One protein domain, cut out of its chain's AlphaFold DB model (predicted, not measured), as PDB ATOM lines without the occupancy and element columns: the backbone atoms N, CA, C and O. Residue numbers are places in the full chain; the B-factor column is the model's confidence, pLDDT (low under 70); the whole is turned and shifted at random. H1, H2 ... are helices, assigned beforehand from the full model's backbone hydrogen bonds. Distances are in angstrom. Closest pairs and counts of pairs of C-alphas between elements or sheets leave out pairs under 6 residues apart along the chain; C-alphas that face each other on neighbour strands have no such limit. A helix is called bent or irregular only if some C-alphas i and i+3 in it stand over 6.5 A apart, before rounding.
ATOM      1  N   GLU A   2     172.846 230.150 128.276       80.19
ATOM      2  CA  GLU A   2     173.362 228.844 127.800       80.19
ATOM      3  C   GLU A   2     173.733 227.865 128.936       80.19
ATOM      4  O   GLU A   2     173.374 226.693 128.890       80.19
ATOM      5  N   ARG A   3     174.352 228.360 130.016       82.06
ATOM      6  CA  ARG A   3     174.761 227.526 131.161       82.06
ATOM      7  C   ARG A   3     173.618 226.974 132.012       82.06
ATOM      8  O   ARG A   3     173.743 225.872 132.533       82.06
ATOM      9  N   VAL A   4     172.502 227.695 132.147       91.88
ATOM     10  CA  VAL A   4     171.328 227.154 132.862       91.88
ATOM     11  C   VAL A   4     170.637 226.078 132.038       91.88
ATOM     12  O   VAL A   4     170.193 225.083 132.601       91.88
ATOM     13  N   ALA A   5     170.614 226.218 130.709       94.31
ATOM     14  CA  ALA A   5     170.145 225.144 129.838       94.31
ATOM     15  C   ALA A   5     171.030 223.890 129.966       94.31
ATOM     16  O   ALA A   5     170.510 222.779 130.027       94.31
ATOM     17  N   GLU A   6     172.351 224.064 130.078       96.50
ATOM     18  CA  GLU A   6     173.288 222.965 130.338       96.50
ATOM     19  C   GLU A   6     173.009 222.287 131.693       96.50
ATOM     20  O   GLU A   6     172.894 221.065 131.757       96.50
ATOM     21  N   ALA A   7     172.818 223.067 132.763       97.44
ATOM     22  CA  ALA A   7     172.466 222.544 134.086       97.44
ATOM     23  C   ALA A   7     171.152 221.743 134.065       97.44
ATOM     24  O   ALA A   7     171.090 220.639 134.606       97.44
ATOM     25  N   ALA A   8     170.125 222.262 133.386       97.81
ATOM     26  CA  ALA A   8     168.843 221.581 133.219       97.81
ATOM     27  C   ALA A   8     168.977 220.276 132.416       97.81
ATOM     28  O   ALA A   8     168.334 219.287 132.751       97.81
ATOM     29  N   ALA A   9     169.839 220.234 131.395       98.12
ATOM     30  CA  ALA A   9     170.088 219.013 130.630       98.12
ATOM     31  C   ALA A   9     170.724 217.908 131.492       98.12
ATOM     32  O   ALA A   9     170.312 216.751 131.408       98.12
ATOM     33  N   PHE A  10     171.686 218.260 132.352       98.50
ATOM     34  CA  PHE A  10     172.271 217.311 133.305       98.50
ATOM     35  C   PHE A  10     171.271 216.849 134.367       98.50
ATOM     36  O   PHE A  10     171.281 215.673 134.722       98.50
ATOM     37  N   LEU A  11     170.380 217.731 134.834       98.62
ATOM     38  CA  LEU A  11     169.307 217.341 135.745       98.62
ATOM     39  C   LEU A  11     168.365 216.334 135.074       98.62
ATOM     40  O   LEU A  11     168.153 215.261 135.627       98.62
ATOM     41  N   SER A  12     167.888 216.617 133.859       98.56
ATOM     42  CA  SER A  12     167.034 215.689 133.103       98.56
ATOM     43  C   SER A  12     167.700 214.325 132.896       98.56
ATOM     44  O   SER A  12     167.059 213.290 133.060       98.56
ATOM     45  N   ALA A  13     169.000 214.304 132.578       98.44
ATOM     46  CA  ALA A  13     169.758 213.059 132.449       98.44
ATOM     47  C   ALA A  13     169.856 212.298 133.783       98.44
ATOM     48  O   ALA A  13     169.729 211.072 133.807       98.44
ATOM     49  N   ALA A  14     170.053 213.009 134.897       98.38
ATOM     50  CA  ALA A  14     170.084 212.408 136.224       98.38
ATOM     51  C   ALA A  14     168.723 211.805 136.611       98.38
ATOM     52  O   ALA A  14     168.670 210.689 137.122       98.38
ATOM     53  N   GLU A  15     167.623 212.504 136.331       98.50
ATOM     54  CA  GLU A  15     166.264 212.012 136.583       98.50
ATOM     55  C   GLU A  15     165.936 210.777 135.744       98.50
ATOM     56  O   GLU A  15     165.385 209.803 136.260       98.50
ATOM     57  N   GLU A  16     166.319 210.785 134.465       98.56
ATOM     58  CA  GLU A  16     166.138 209.638 133.581       98.56
ATOM     59  C   GLU A  16     166.899 208.415 134.106       98.56
ATOM     60  O   GLU A  16     166.329 207.327 134.192       98.56
ATOM     61  N   LYS A  17     168.158 208.588 134.514       98.56
ATOM     62  CA  LYS A  17     168.971 207.507 135.085       98.56
ATOM     63  C   LYS A  17     168.420 207.003 136.414       98.56
ATOM     64  O   LYS A  17     168.322 205.794 136.598       98.56
ATOM     65  N   PHE A  18     167.988 207.903 137.299       98.06
ATOM     66  CA  PHE A  18     167.338 207.534 138.558       98.06
ATOM     67  C   PHE A  18     166.086 206.683 138.316       98.06
ATOM     68  O   PHE A  18     165.908 205.660 138.966       98.06
ATOM     69  N   SER A  19     165.264 207.037 137.320       97.94
ATOM     70  CA  SER A  19     164.059 206.270 136.965       97.94
ATOM     71  C   SER A  19     164.335 204.857 136.428       97.94
ATOM     72  O   SER A  19     163.424 204.032 136.377       97.94
ATOM     73  N   LYS A  20     165.579 204.586 136.018       97.88
ATOM     74  CA  LYS A  20     166.049 203.301 135.482       97.88
ATOM     75  C   LYS A  20     166.948 202.536 136.461       97.88
ATOM     76  O   LYS A  20     167.540 201.538 136.059       97.88
ATOM     77  N   ASP A  21     167.080 203.005 137.705       95.81
ATOM     78  CA  ASP A  21     168.027 202.480 138.701       95.81
ATOM     79  C   ASP A  21     169.500 202.485 138.217       95.81
ATOM     80  O   ASP A  21     170.313 201.642 138.600       95.81
ATOM     81  N   GLU A  22     169.863 203.446 137.360       97.00
ATOM     82  CA  GLU A  22     171.224 203.650 136.850       97.00
ATOM     83  C   GLU A  22     172.017 204.652 137.715       97.00
ATOM     84  O   GLU A  22     171.452 205.445 138.469       97.00
ATOM     85  N   ASP A  23     173.352 204.662 137.589       96.50
ATOM     86  CA  ASP A  23     174.207 205.633 138.289       96.50
ATOM     87  C   ASP A  23     173.999 207.064 137.753       96.50
ATOM     88  O   ASP A  23     174.522 207.448 136.700       96.50
ATOM     89  N   PHE A  24     173.229 207.852 138.503       98.31
ATOM     90  CA  PHE A  24     172.846 209.228 138.187       98.31
ATOM     91  C   PHE A  24     173.627 210.289 138.981       98.31
ATOM     92  O   PHE A  24     173.560 211.475 138.647       98.31
ATOM     93  N   GLU A  25     174.358 209.909 140.038       98.00
ATOM     94  CA  GLU A  25     174.875 210.878 141.018       98.00
ATOM     95  C   GLU A  25     175.842 211.883 140.387       98.00
ATOM     96  O   GLU A  25     175.885 213.052 140.773       98.00
ATOM     97  N   ARG A  26     176.626 211.434 139.402       97.31
ATOM     98  CA  ARG A  26     177.543 212.303 138.664       97.31
ATOM     99  C   ARG A  26     176.796 213.419 137.935       97.31
ATOM    100  O   ARG A  26     177.230 214.566 138.009       97.31
ATOM    101  N   ASP A  27     175.705 213.092 137.252       98.50
ATOM    102  CA  ASP A  27     174.954 214.066 136.460       98.50
ATOM    103  C   ASP A  27     174.202 215.041 137.370       98.50
ATOM    104  O   ASP A  27     174.252 216.247 137.136       98.50
ATOM    105  N   ALA A  28     173.645 214.560 138.487       98.50
ATOM    106  CA  ALA A  28     173.037 215.420 139.505       98.50
ATOM    107  C   ALA A  28     174.052 216.426 140.089       98.50
ATOM    108  O   ALA A  28     173.778 217.619 140.215       98.50
ATOM    109  N   ARG A  29     175.282 215.984 140.389       98.19
ATOM    110  CA  ARG A  29     176.355 216.887 140.852       98.19
ATOM    111  C   ARG A  29     176.746 217.904 139.782       98.19
ATOM    112  O   ARG A  29     176.977 219.066 140.111       98.19
ATOM    113  N   LEU A  30     176.827 217.487 138.518       97.94
ATOM    114  CA  LEU A  30     177.140 218.389 137.407       97.94
ATOM    115  C   LEU A  30     176.053 219.448 137.219       97.94
ATOM    116  O   LEU A  30     176.395 220.616 137.047       97.94
ATOM    117  N   ALA A  31     174.778 219.080 137.335       98.50
ATOM    118  CA  ALA A  31     173.671 220.028 137.293       98.50
ATOM    119  C   ALA A  31     173.786 221.097 138.395       98.50
ATOM    120  O   ALA A  31     173.708 222.286 138.090       98.50
ATOM    121  N   ILE A  32     174.081 220.708 139.643       98.56
ATOM    122  CA  ILE A  32     174.308 221.657 140.751       98.56
ATOM    123  C   ILE A  32     175.479 222.604 140.451       98.56
ATOM    124  O   ILE A  32     175.360 223.822 140.595       98.56
ATOM    125  N   LEU A  33     176.622 222.058 140.025       97.25
ATOM    126  CA  LEU A  33     177.822 222.854 139.745       97.25
ATOM    127  C   LEU A  33     177.597 223.842 138.597       97.25
ATOM    128  O   LEU A  33     178.054 224.984 138.665       97.25
ATOM    129  N   LEU A  34     176.890 223.420 137.550       98.00
ATOM    130  CA  LEU A  34     176.562 224.270 136.411       98.00
ATOM    131  C   LEU A  34     175.522 225.330 136.767       98.00
ATOM    132  O   LEU A  34     175.650 226.459 136.298       98.00
ATOM    133  N   ALA A  35     174.556 225.015 137.633       98.44
ATOM    134  CA  ALA A  35     173.609 225.989 138.165       98.44
ATOM    135  C   ALA A  35     174.336 227.101 138.942       98.44
ATOM    136  O   ALA A  35     174.173 228.281 138.627       98.44
ATOM    137  N   LEU A  36     175.224 226.737 139.879       97.75
ATOM    138  CA  LEU A  36     176.052 227.698 140.618       97.75
ATOM    139  C   LEU A  36     176.927 228.533 139.679       97.75
ATOM    140  O   LEU A  36     177.015 229.754 139.817       97.75
ATOM    141  N   ARG A  37     177.574 227.878 138.711       96.69
ATOM    142  CA  ARG A  37     178.428 228.551 137.733       96.69
ATOM    143  C   ARG A  37     177.641 229.543 136.885       96.69
ATOM    144  O   ARG A  37     178.130 230.643 136.661       96.69
ATOM    145  N   ALA A  38     176.445 229.178 136.435       96.56
ATOM    146  CA  ALA A  38     175.616 230.055 135.625       96.56
ATOM    147  C   ALA A  38     175.229 231.330 136.381       96.56
ATOM    148  O   ALA A  38     175.304 232.414 135.813       96.56
ATOM    149  N   VAL A  39     174.874 231.205 137.664       96.88
ATOM    150  CA  VAL A  39     174.585 232.359 138.528       96.88
ATOM    151  C   VAL A  39     175.840 233.196 138.771       96.88
ATOM    152  O   VAL A  39     175.782 234.416 138.675       96.88
ATOM    153  N   SER A  40     176.986 232.559 139.024       95.94
ATOM    154  CA  SER A  40     178.267 233.255 139.209       95.94
ATOM    155  C   SER A  40     178.669 234.066 137.973       95.94
ATOM    156  O   SER A  40     179.093 235.211 138.092       95.94
ATOM    157  N   GLU A  41     178.514 233.490 136.776       94.81
ATOM    158  CA  GLU A  41     178.810 234.168 135.509       94.81
ATOM    159  C   GLU A  41     177.830 235.321 135.224       94.81
ATOM    160  O   GLU A  41     178.250 236.339 134.680       94.81
ATOM    161  N   ASP A  42     176.553 235.191 135.602       94.00
ATOM    162  CA  ASP A  42     175.537 236.232 135.387       94.00
ATOM    163  C   ASP A  42     175.665 237.415 136.362       94.00
ATOM    164  O   ASP A  42     175.548 238.577 135.964       94.00
ATOM    165  N   LEU A  43     175.938 237.127 137.639       93.12
ATOM    166  CA  LEU A  43     176.068 238.143 138.686       93.12
ATOM    167  C   LEU A  43     177.484 238.725 138.795       93.12
ATOM    168  O   LEU A  43     177.663 239.796 139.368       93.12
ATOM    169  N   GLY A  44     178.502 238.021 138.295       92.62
ATOM    170  CA  GLY A  44     179.919 238.381 138.427       92.62
ATOM    171  C   GLY A  44     180.518 238.123 139.817       92.62
ATOM    172  O   GLY A  44     181.737 238.036 139.944       92.62
ATOM    173  N   SER A  45     179.681 237.960 140.846       91.81
ATOM    174  CA  SER A  45     180.068 237.586 142.204       91.81
ATOM    175  C   SER A  45     178.973 236.767 142.885       91.81
ATOM    176  O   SER A  45     177.792 236.865 142.559       91.81
ATOM    177  N   LEU A  46     179.385 235.954 143.858       93.38
ATOM    178  CA  LEU A  46     178.507 235.196 144.751       93.38
ATOM    179  C   LEU A  46     178.692 235.613 146.219       93.38
ATOM    180  O   LEU A  46     178.288 234.878 147.127       93.38
ATOM    181  N   ASP A  47     179.388 236.721 146.480       94.06
ATOM    182  CA  ASP A  47     179.530 237.273 147.825       94.06
ATOM    183  C   ASP A  47     178.256 238.050 148.204       94.06
ATOM    184  O   ASP A  47     177.958 239.066 147.576       94.06
ATOM    185  N   PRO A  48     177.497 237.621 149.232       90.56
ATOM    186  CA  PRO A  48     176.292 238.327 149.661       90.56
ATOM    187  C   PRO A  48     176.524 239.800 150.011       90.56
ATOM    188  O   PRO A  48     175.605 240.601 149.862       90.56
ATOM    189  N   ILE A  49     177.726 240.167 150.468       92.94
ATOM    190  CA  ILE A  49     178.077 241.550 150.808       92.94
ATOM    191  C   ILE A  49     178.209 242.394 149.538       92.94
ATOM    192  O   ILE A  49     177.728 243.521 149.514       92.94
ATOM    193  N   GLU A  50     178.812 241.856 148.478       93.56
ATOM    194  CA  GLU A  50     178.934 242.557 147.189       93.56
ATOM    195  C   GLU A  50     177.587 242.655 146.460       93.56
ATOM    196  O   GLU A  50     177.314 243.625 145.754       93.56
ATOM    197  N   LEU A  51     176.721 241.662 146.661       92.50
ATOM    198  CA  LEU A  51     175.359 241.661 146.128       92.50
ATOM    199  C   LEU A  51     174.415 242.583 146.920       92.50
ATOM    200  O   LEU A  51     173.387 243.024 146.395       92.50
ATOM    201  N   ALA A  52     174.752 242.908 148.172       90.25
ATOM    202  CA  ALA A  52     173.963 243.812 148.995       90.25
ATOM    203  C   ALA A  52     173.935 245.220 148.375       90.25
ATOM    204  O   ALA A  52     174.962 245.837 148.112       90.25
ATOM    205  N   GLY A  53     172.727 245.735 148.133       85.56
ATOM    206  CA  GLY A  53     172.516 247.041 147.499       85.56
ATOM    207  C   GLY A  53     172.427 247.008 145.970       85.56
ATOM    208  O   GLY A  53     172.054 248.019 145.381       85.56
ATOM    209  N   THR A  54     172.698 245.865 145.330       89.25
ATOM    210  CA  THR A  54     172.475 245.666 143.883       89.25
ATOM    211  C   THR A  54     171.326 244.704 143.593       89.25
ATOM    212  O   THR A  54     170.665 244.831 142.562       89.25
ATOM    213  N   LEU A  55     171.045 243.773 144.510       91.94
ATOM    214  CA  LEU A  55     169.960 242.803 144.396       91.94
ATOM    215  C   LEU A  55     168.986 242.889 145.585       91.94
ATOM    216  O   LEU A  55     169.390 243.244 146.696       91.94
ATOM    217  N   PRO A  56     167.704 242.524 145.392       94.19
ATOM    218  CA  PRO A  56     166.757 242.351 146.486       94.19
ATOM    219  C   PRO A  56     167.207 241.253 147.453       94.19
ATOM    220  O   PRO A  56     167.724 240.220 147.025       94.19
ATOM    221  N   GLU A  57     166.906 241.420 148.743       94.31
ATOM    222  CA  GLU A  57     167.271 240.462 149.802       94.31
ATOM    223  C   GLU A  57     166.835 239.026 149.492       94.31
ATOM    224  O   GLU A  57     167.577 238.081 149.747       94.31
ATOM    225  N   ARG A  58     165.660 238.853 148.869       94.94
ATOM    226  CA  ARG A  58     165.175 237.537 148.428       94.94
ATOM    227  C   ARG A  58     166.153 236.847 147.470       94.94
ATOM    228  O   ARG A  58     166.434 235.669 147.645       94.94
ATOM    229  N   ILE A  59     166.664 237.574 146.476       95.88
ATOM    230  CA  ILE A  59     167.587 237.029 145.470       95.88
ATOM    231  C   ILE A  59     168.941 236.714 146.111       95.88
ATOM    232  O   ILE A  59     169.547 235.690 145.810       95.88
ATOM    233  N   ILE A  60     169.388 237.543 147.056       96.56
ATOM    234  CA  ILE A  60     170.595 237.263 147.847       96.56
ATOM    235  C   ILE A  60     170.415 235.967 148.656       96.56
ATOM    236  O   ILE A  60     171.320 235.133 148.686       96.56
ATOM    237  N   GLY A  61     169.242 235.760 149.261       97.31
ATOM    238  CA  GLY A  61     168.894 234.516 149.951       97.31
ATOM    239  C   GLY A  61     168.958 233.289 149.036       97.31
ATOM    240  O   GLY A  61     169.538 232.274 149.414       97.31
ATOM    241  N   GLU A  62     168.443 233.403 147.810       97.88
ATOM    242  CA  GLU A  62     168.530 232.354 146.783       97.88
ATOM    243  C   GLU A  62     169.997 232.042 146.409       97.88
ATOM    244  O   GLU A  62     170.384 230.874 146.343       97.88
ATOM    245  N   VAL A  63     170.862 233.055 146.271       97.56
ATOM    246  CA  VAL A  63     172.307 232.855 146.035       97.56
ATOM    247  C   VAL A  63     172.979 232.112 147.196       97.56
ATOM    248  O   VAL A  63     173.780 231.203 146.966       97.56
ATOM    249  N   ILE A  64     172.667 232.479 148.443       97.81
ATOM    250  CA  ILE A  64     173.210 231.808 149.636       97.81
ATOM    251  C   ILE A  64     172.796 230.335 149.644       97.81
ATOM    252  O   ILE A  64     173.653 229.461 149.783       97.81
ATOM    253  N   LEU A  65     171.510 230.059 149.426       98.12
ATOM    254  CA  LEU A  65     170.977 228.702 149.386       98.12
ATOM    255  C   LEU A  65     171.651 227.859 148.294       98.12
ATOM    256  O   LEU A  65     172.099 226.745 148.564       98.12
ATOM    257  N   LEU A  66     171.831 228.411 147.091       98.12
ATOM    258  CA  LEU A  66     172.528 227.728 145.999       98.12
ATOM    259  C   LEU A  66     173.983 227.379 146.357       98.12
ATOM    260  O   LEU A  66     174.451 226.277 146.053       98.12
ATOM    261  N   LYS A  67     174.702 228.281 147.039       97.50
ATOM    262  CA  LYS A  67     176.058 227.997 147.543       97.50
ATOM    263  C   LYS A  67     176.040 226.859 148.556       97.50
ATOM    264  O   LYS A  67     176.871 225.959 148.464       97.50
ATOM    265  N   GLU A  68     175.099 226.868 149.495       97.56
ATOM    266  CA  GLU A  68     174.988 225.809 150.498       97.56
ATOM    267  C   GLU A  68     174.665 224.446 149.885       97.56
ATOM    268  O   GLU A  68     175.251 223.442 150.301       97.56
ATOM    269  N   ILE A  69     173.759 224.400 148.902       98.12
ATOM    270  CA  ILE A  69     173.446 223.185 148.146       98.12
ATOM    271  C   ILE A  69     174.712 222.674 147.455       98.12
ATOM    272  O   ILE A  69     175.074 221.508 147.611       98.12
ATOM    273  N   SER A  70     175.452 223.552 146.769       96.94
ATOM    274  CA  SER A  70     176.711 223.183 146.115       96.94
ATOM    275  C   SER A  70     177.769 222.671 147.094       96.94
ATOM    276  O   SER A  70     178.484 221.722 146.772       96.94
ATOM    277  N   THR A  71     177.903 223.274 148.277       95.75
ATOM    278  CA  THR A  71     178.842 222.807 149.308       95.75
ATOM    279  C   THR A  71     178.448 221.427 149.828       95.75
ATOM    280  O   THR A  71     179.307 220.562 150.000       95.75
ATOM    281  N   ARG A  72     177.152 221.203 150.059       94.12
ATOM    282  CA  ARG A  72     176.629 219.946 150.605       94.12
ATOM    283  C   ARG A  72     176.518 218.837 149.569       94.12
ATOM    284  O   ARG A  72     176.508 217.678 149.965       94.12
ATOM    285  N   ALA A  73     176.499 219.152 148.274       92.00
ATOM    286  CA  ALA A  73     176.298 218.175 147.210       92.00
ATOM    287  C   ALA A  73     177.150 216.915 147.428       92.00
ATOM    288  O   ALA A  73     176.603 215.820 147.429       92.00
ATOM    289  N   TYR A  74     178.450 217.053 147.725       89.12
ATOM    290  CA  TYR A  74     179.411 215.949 147.926       89.12
ATOM    291  C   TYR A  74     179.120 214.988 149.086       89.12
ATOM    292  O   TYR A  74     179.606 213.856 149.057       89.12
ATOM    293  N   SER A  75     178.334 215.393 150.082       94.44
ATOM    294  CA  SER A  75     177.938 214.531 151.202       94.44
ATOM    295  C   SER A  75     176.535 213.941 151.049       94.44
ATOM    296  O   SER A  75     176.195 213.010 151.779       94.44
ATOM    297  N   VAL A  76     175.741 214.431 150.095       93.94
ATOM    298  CA  VAL A  76     174.389 213.943 149.800       93.94
ATOM    299  C   VAL A  76     174.441 212.857 148.714       93.94
ATOM    300  O   VAL A  76     175.305 212.877 147.829       93.94
ATOM    301  N   ARG A  77     173.536 211.873 148.808       95.94
ATOM    302  CA  ARG A  77     173.431 210.705 147.916       95.94
ATOM    303  C   ARG A  77     171.978 210.327 147.656       95.94
ATOM    304  O   ARG A  77     171.093 210.763 148.391       95.94
ATOM    305  N   GLY A  78     171.760 209.465 146.664       95.56
ATOM    306  CA  GLY A  78     170.434 208.917 146.374       95.56
ATOM    307  C   GLY A  78     169.414 210.002 146.013       95.56
ATOM    308  O   GLY A  78     169.769 211.045 145.467       95.56
ATOM    309  N   GLU A  79     168.144 209.758 146.328       97.12
ATOM    310  CA  GLU A  79     167.033 210.670 146.018       97.12
ATOM    311  C   GLU A  79     167.258 212.093 146.556       97.12
ATOM    312  O   GLU A  79     167.018 213.063 145.844       97.12
ATOM    313  N   ALA A  80     167.849 212.230 147.746       97.56
ATOM    314  CA  ALA A  80     168.173 213.536 148.321       97.56
ATOM    315  C   ALA A  80     169.169 214.345 147.464       97.56
ATOM    316  O   ALA A  80     169.131 215.574 147.456       97.56
ATOM    317  N   LEU A  81     170.070 213.680 146.726       98.31
ATOM    318  CA  LEU A  81     170.978 214.363 145.797       98.31
ATOM    319  C   LEU A  81     170.223 214.845 144.556       98.31
ATOM    320  O   LEU A  81     170.540 215.908 144.025       98.31
ATOM    321  N   LEU A  82     169.228 214.080 144.105       98.25
ATOM    322  CA  LEU A  82     168.378 214.461 142.983       98.25
ATOM    323  C   LEU A  82     167.487 215.656 143.345       98.25
ATOM    324  O   LEU A  82     167.396 216.600 142.567       98.25
ATOM    325  N   GLU A  83     166.902 215.666 144.544       98.31
ATOM    326  CA  GLU A  83     166.145 216.812 145.068       98.31
ATOM    327  C   GLU A  83     167.016 218.066 145.185       98.31
ATOM    328  O   GLU A  83     166.653 219.113 144.651       98.31
ATOM    329  N   ALA A  84     168.210 217.946 145.776       98.31
ATOM    330  CA  ALA A  84     169.167 219.048 145.844       98.31
ATOM    331  C   ALA A  84     169.558 219.559 144.445       98.31
ATOM    332  O   ALA A  84     169.748 220.756 144.236       98.31
ATOM    333  N   SER A  85     169.658 218.657 143.463       98.50
ATOM    334  CA  SER A  85     169.929 219.025 142.076       98.50
ATOM    335  C   SER A  85     168.778 219.783 141.421       98.50
ATOM    336  O   SER A  85     169.051 220.716 140.665       98.50
ATOM    337  N   ARG A  86     167.521 219.412 141.690       98.62
ATOM    338  CA  ARG A  86     166.340 220.153 141.215       98.62
ATOM    339  C   ARG A  86     166.313 221.554 141.796       98.62
ATOM    340  O   ARG A  86     166.270 222.522 141.043       98.62
ATOM    341  N   GLU A  87     166.435 221.648 143.115       98.62
ATOM    342  CA  GLU A  87     166.406 222.916 143.842       98.62
ATOM    343  C   GLU A  87     167.502 223.869 143.338       98.62
ATOM    344  O   GLU A  87     167.235 225.038 143.060       98.62
ATOM    345  N   ALA A  88     168.721 223.366 143.111       98.50
ATOM    346  CA  ALA A  88     169.808 224.172 142.556       98.50
ATOM    347  C   ALA A  88     169.473 224.758 141.172       98.50
ATOM    348  O   ALA A  88     169.731 225.938 140.919       98.50
ATOM    349  N   VAL A  89     168.909 223.947 140.269       98.56
ATOM    350  CA  VAL A  89     168.537 224.394 138.918       98.56
ATOM    351  C   VAL A  89     167.369 225.380 138.968       98.56
ATOM    352  O   VAL A  89     167.421 226.400 138.283       98.56
ATOM    353  N   GLU A  90     166.355 225.134 139.801       98.31
ATOM    354  CA  GLU A  90     165.218 226.045 139.993       98.31
ATOM    355  C   GLU A  90     165.666 227.417 140.506       98.31
ATOM    356  O   GLU A  90     165.266 228.446 139.953       98.31
ATOM    357  N   ILE A  91     166.558 227.443 141.500       98.31
ATOM    358  CA  ILE A  91     167.148 228.681 142.012       98.31
ATOM    359  C   ILE A  91     167.908 229.419 140.904       98.31
ATOM    360  O   ILE A  91     167.708 230.618 140.706       98.31
ATOM    361  N   ALA A  92     168.756 228.721 140.144       97.94
ATOM    362  CA  ALA A  92     169.511 229.355 139.066       97.94
ATOM    363  C   ALA A  92     168.597 229.939 137.975       97.94
ATOM    364  O   ALA A  92     168.853 231.039 137.484       97.94
ATOM    365  N   VAL A  93     167.510 229.246 137.622       96.75
ATOM    366  CA  VAL A  93     166.490 229.761 136.695       96.75
ATOM    367  C   VAL A  93     165.824 231.016 137.263       96.75
ATOM    368  O   VAL A  93     165.748 232.019 136.554       96.75
ATOM    369  N   SER A  94     165.386 230.986 138.525       95.56
ATOM    370  CA  SER A  94     164.756 232.128 139.209       95.56
ATOM    371  C   SER A  94     165.634 233.382 139.150       95.56
ATOM    372  O   SER A  94     165.195 234.432 138.673       95.56
ATOM    373  N   ILE A  95     166.907 233.252 139.538       95.06
ATOM    374  CA  ILE A  95     167.863 234.367 139.569       95.06
ATOM    375  C   ILE A  95     168.094 234.938 138.164       95.06
ATOM    376  O   ILE A  95     168.044 236.156 137.976       95.06
ATOM    377  N   ILE A  96     168.310 234.087 137.155       93.56
ATOM    378  CA  ILE A  96     168.548 234.561 135.784       93.56
ATOM    379  C   ILE A  96     167.302 235.232 135.205       93.56
ATOM    380  O   ILE A  96     167.413 236.280 134.567       93.56
ATOM    381  N   LEU A  97     166.111 234.677 135.436       92.00
ATOM    382  CA  LEU A  97     164.867 235.296 134.976       92.00
ATOM    383  C   LEU A  97     164.652 236.667 135.623       92.00
ATOM    384  O   LEU A  97     164.272 237.611 134.928       92.00
ATOM    385  N   TYR A  98     164.962 236.806 136.914       92.12
ATOM    386  CA  TYR A  98     164.949 238.101 137.592       92.12
ATOM    387  C   TYR A  98     165.888 239.109 136.910       92.12
ATOM    388  O   TYR A  98     165.493 240.249 136.652       92.12
ATOM    389  N   ARG A  99     167.115 238.698 136.574       89.38
ATOM    390  CA  ARG A  99     168.116 239.563 135.929       89.38
ATOM    391  C   ARG A  99     167.702 239.986 134.523       89.38
ATOM    392  O   ARG A  99     167.807 241.164 134.191       89.38
ATOM    393  N   VAL A 100     167.150 239.066 133.731       88.12
ATOM    394  CA  VAL A 100     166.598 239.377 132.404       88.12
ATOM    395  C   VAL A 100     165.450 240.381 132.507       88.12
ATOM    396  O   VAL A 100     165.445 241.364 131.770       88.12
ATOM    397  N   ALA A 101     164.510 240.177 133.435       88.25
ATOM    398  CA  ALA A 101     163.384 241.088 133.636       88.25
ATOM    399  C   ALA A 101     163.837 242.479 134.116       88.25
ATOM    400  O   ALA A 101     163.334 243.492 133.637       88.25
ATOM    401  N   SER A 102     164.824 242.530 135.016       85.31
ATOM    402  CA  SER A 102     165.364 243.784 135.554       85.31
ATOM    403  C   SER A 102     166.068 244.612 134.473       85.31
ATOM    404  O   SER A 102     165.820 245.808 134.364       85.31
ATOM    405  N   ASN A 103     166.864 243.973 133.609       78.38
ATOM    406  CA  ASN A 103     167.582 244.657 132.527       78.38
ATOM    407  C   ASN A 103     166.653 245.177 131.410       78.38
ATOM    408  O   ASN A 103     167.017 246.101 130.686       78.38
ATOM    409  N   GLN A 104     165.459 244.596 131.239       71.88
ATOM    410  CA  GLN A 104     164.463 245.075 130.269       71.88
ATOM    411  C   GLN A 104     163.691 246.306 130.765       71.88
ATOM    412  O   GLN A 104     163.197 247.079 129.947       71.88
ATOM    413  N   GLY A 105     163.605 246.512 132.083       60.59
ATOM    414  CA  GLY A 105     162.969 247.690 132.685       60.59
ATOM    415  C   GLY A 105     163.811 248.970 132.621       60.59
ATOM    416  O   GLY A 105     163.294 250.041 132.926       60.59
ATOM    417  N   GLU A 106     165.083 248.874 132.221       54.75
ATOM    418  CA  GLU A 106     166.037 249.993 132.158       54.75
ATOM    419  C   GLU A 106     166.253 250.564 130.737       54.75
ATOM    420  O   GLU A 106     167.109 251.431 130.556       54.75
TER     421      GLU A 106
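What this domain is: This is residues 2 to 106 of the 108 residues of an uncharacterized protein of Thermofilum pendens (strain DSM 2475 / Hrk 5) (UniProt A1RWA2). What does the fold look like at first sight? It is an elongated, up-and-down bundle of four helices: the long H5 and H2 lie side by side in the middle, H1 packs along one side of this pair and H4 along the other, and each of the four runs against the one before it in the chain. The short H3 sits by H4 near one end of the bundle, and residues 101 to 106 stick out free there. How large and of what make-up is it? The printed part has 105 residues with five named helices, in the order H1 to H5, and no named strand; its class is all helix. It is compact, with a radius of gyration of the C-alphas of 14.1 A, and spans 47 by 26 by 17 A.

Where its parts are: Where is the longest helix? H5 is residues 79 to 104, 37.9 A from first to last C-alpha, ending with C-alpha 104 at (164.463, 245.075, 130.269). Where are the others? H2 is residues 25 to 43, 27.4 A long, and H1 is residues 2 to 19, 26.1 A long, beginning with C-alpha 2 at (173.362, 228.844, 127.800). H4 is residues 57 to 75, 28.1 A long, and irregular, with C-alphas 71 and 74 7.0 A apart; H3 is residues 48 to 51, 4.9 A long.

How they stand to each other: What touches H5? H2 touches it the same way at a shallow tilt of 20 degrees, the closest C-alphas being those of Ile 32 and Ser 85, 5.3 A apart. H4 forms a helical hairpin with it at 30 degrees, closest at the C-alphas of Leu 66 and Ala 88, 5.6 A. H1 touches residues 82 to 93 of H5 alone, opposite ways at 23 degrees, closest at the C-alphas of Ala 8 and Val 89, 6.4 A. How do the rest stand? H1 and H2 form a helical hairpin at 18 degrees, with the C-alphas of Ala 7 and Ala 31 closest at 4.3 A, while H1 and H4 are apart. H2 and H4 touch, opposite ways at a shallow tilt of 31 degrees, closest at the C-alphas of Ile 32 and Ser 70, 6.1 A. H3 touches H4 at residues 60 to 64 alone, closest at the C-alphas of Pro 48 and Ile 60, 6.1 A. What do the backbones show? Each O i to N i+4 pair is within hydrogen-bond range in H1, H2 and H5, and 13 of 15 are in H4; H3 is too short for such a pair.

The domain as a whole: How far does it reach? The two C-alphas farthest apart, those of Asp 21 and Glu 106, are 48.0 A apart. Is it unbroken? The printed part has no cut, and the four links between the helices are tight. Where is confidence low? The mean pLDDT of the printed part is 94.4, and residues 105 to 106 are under 70.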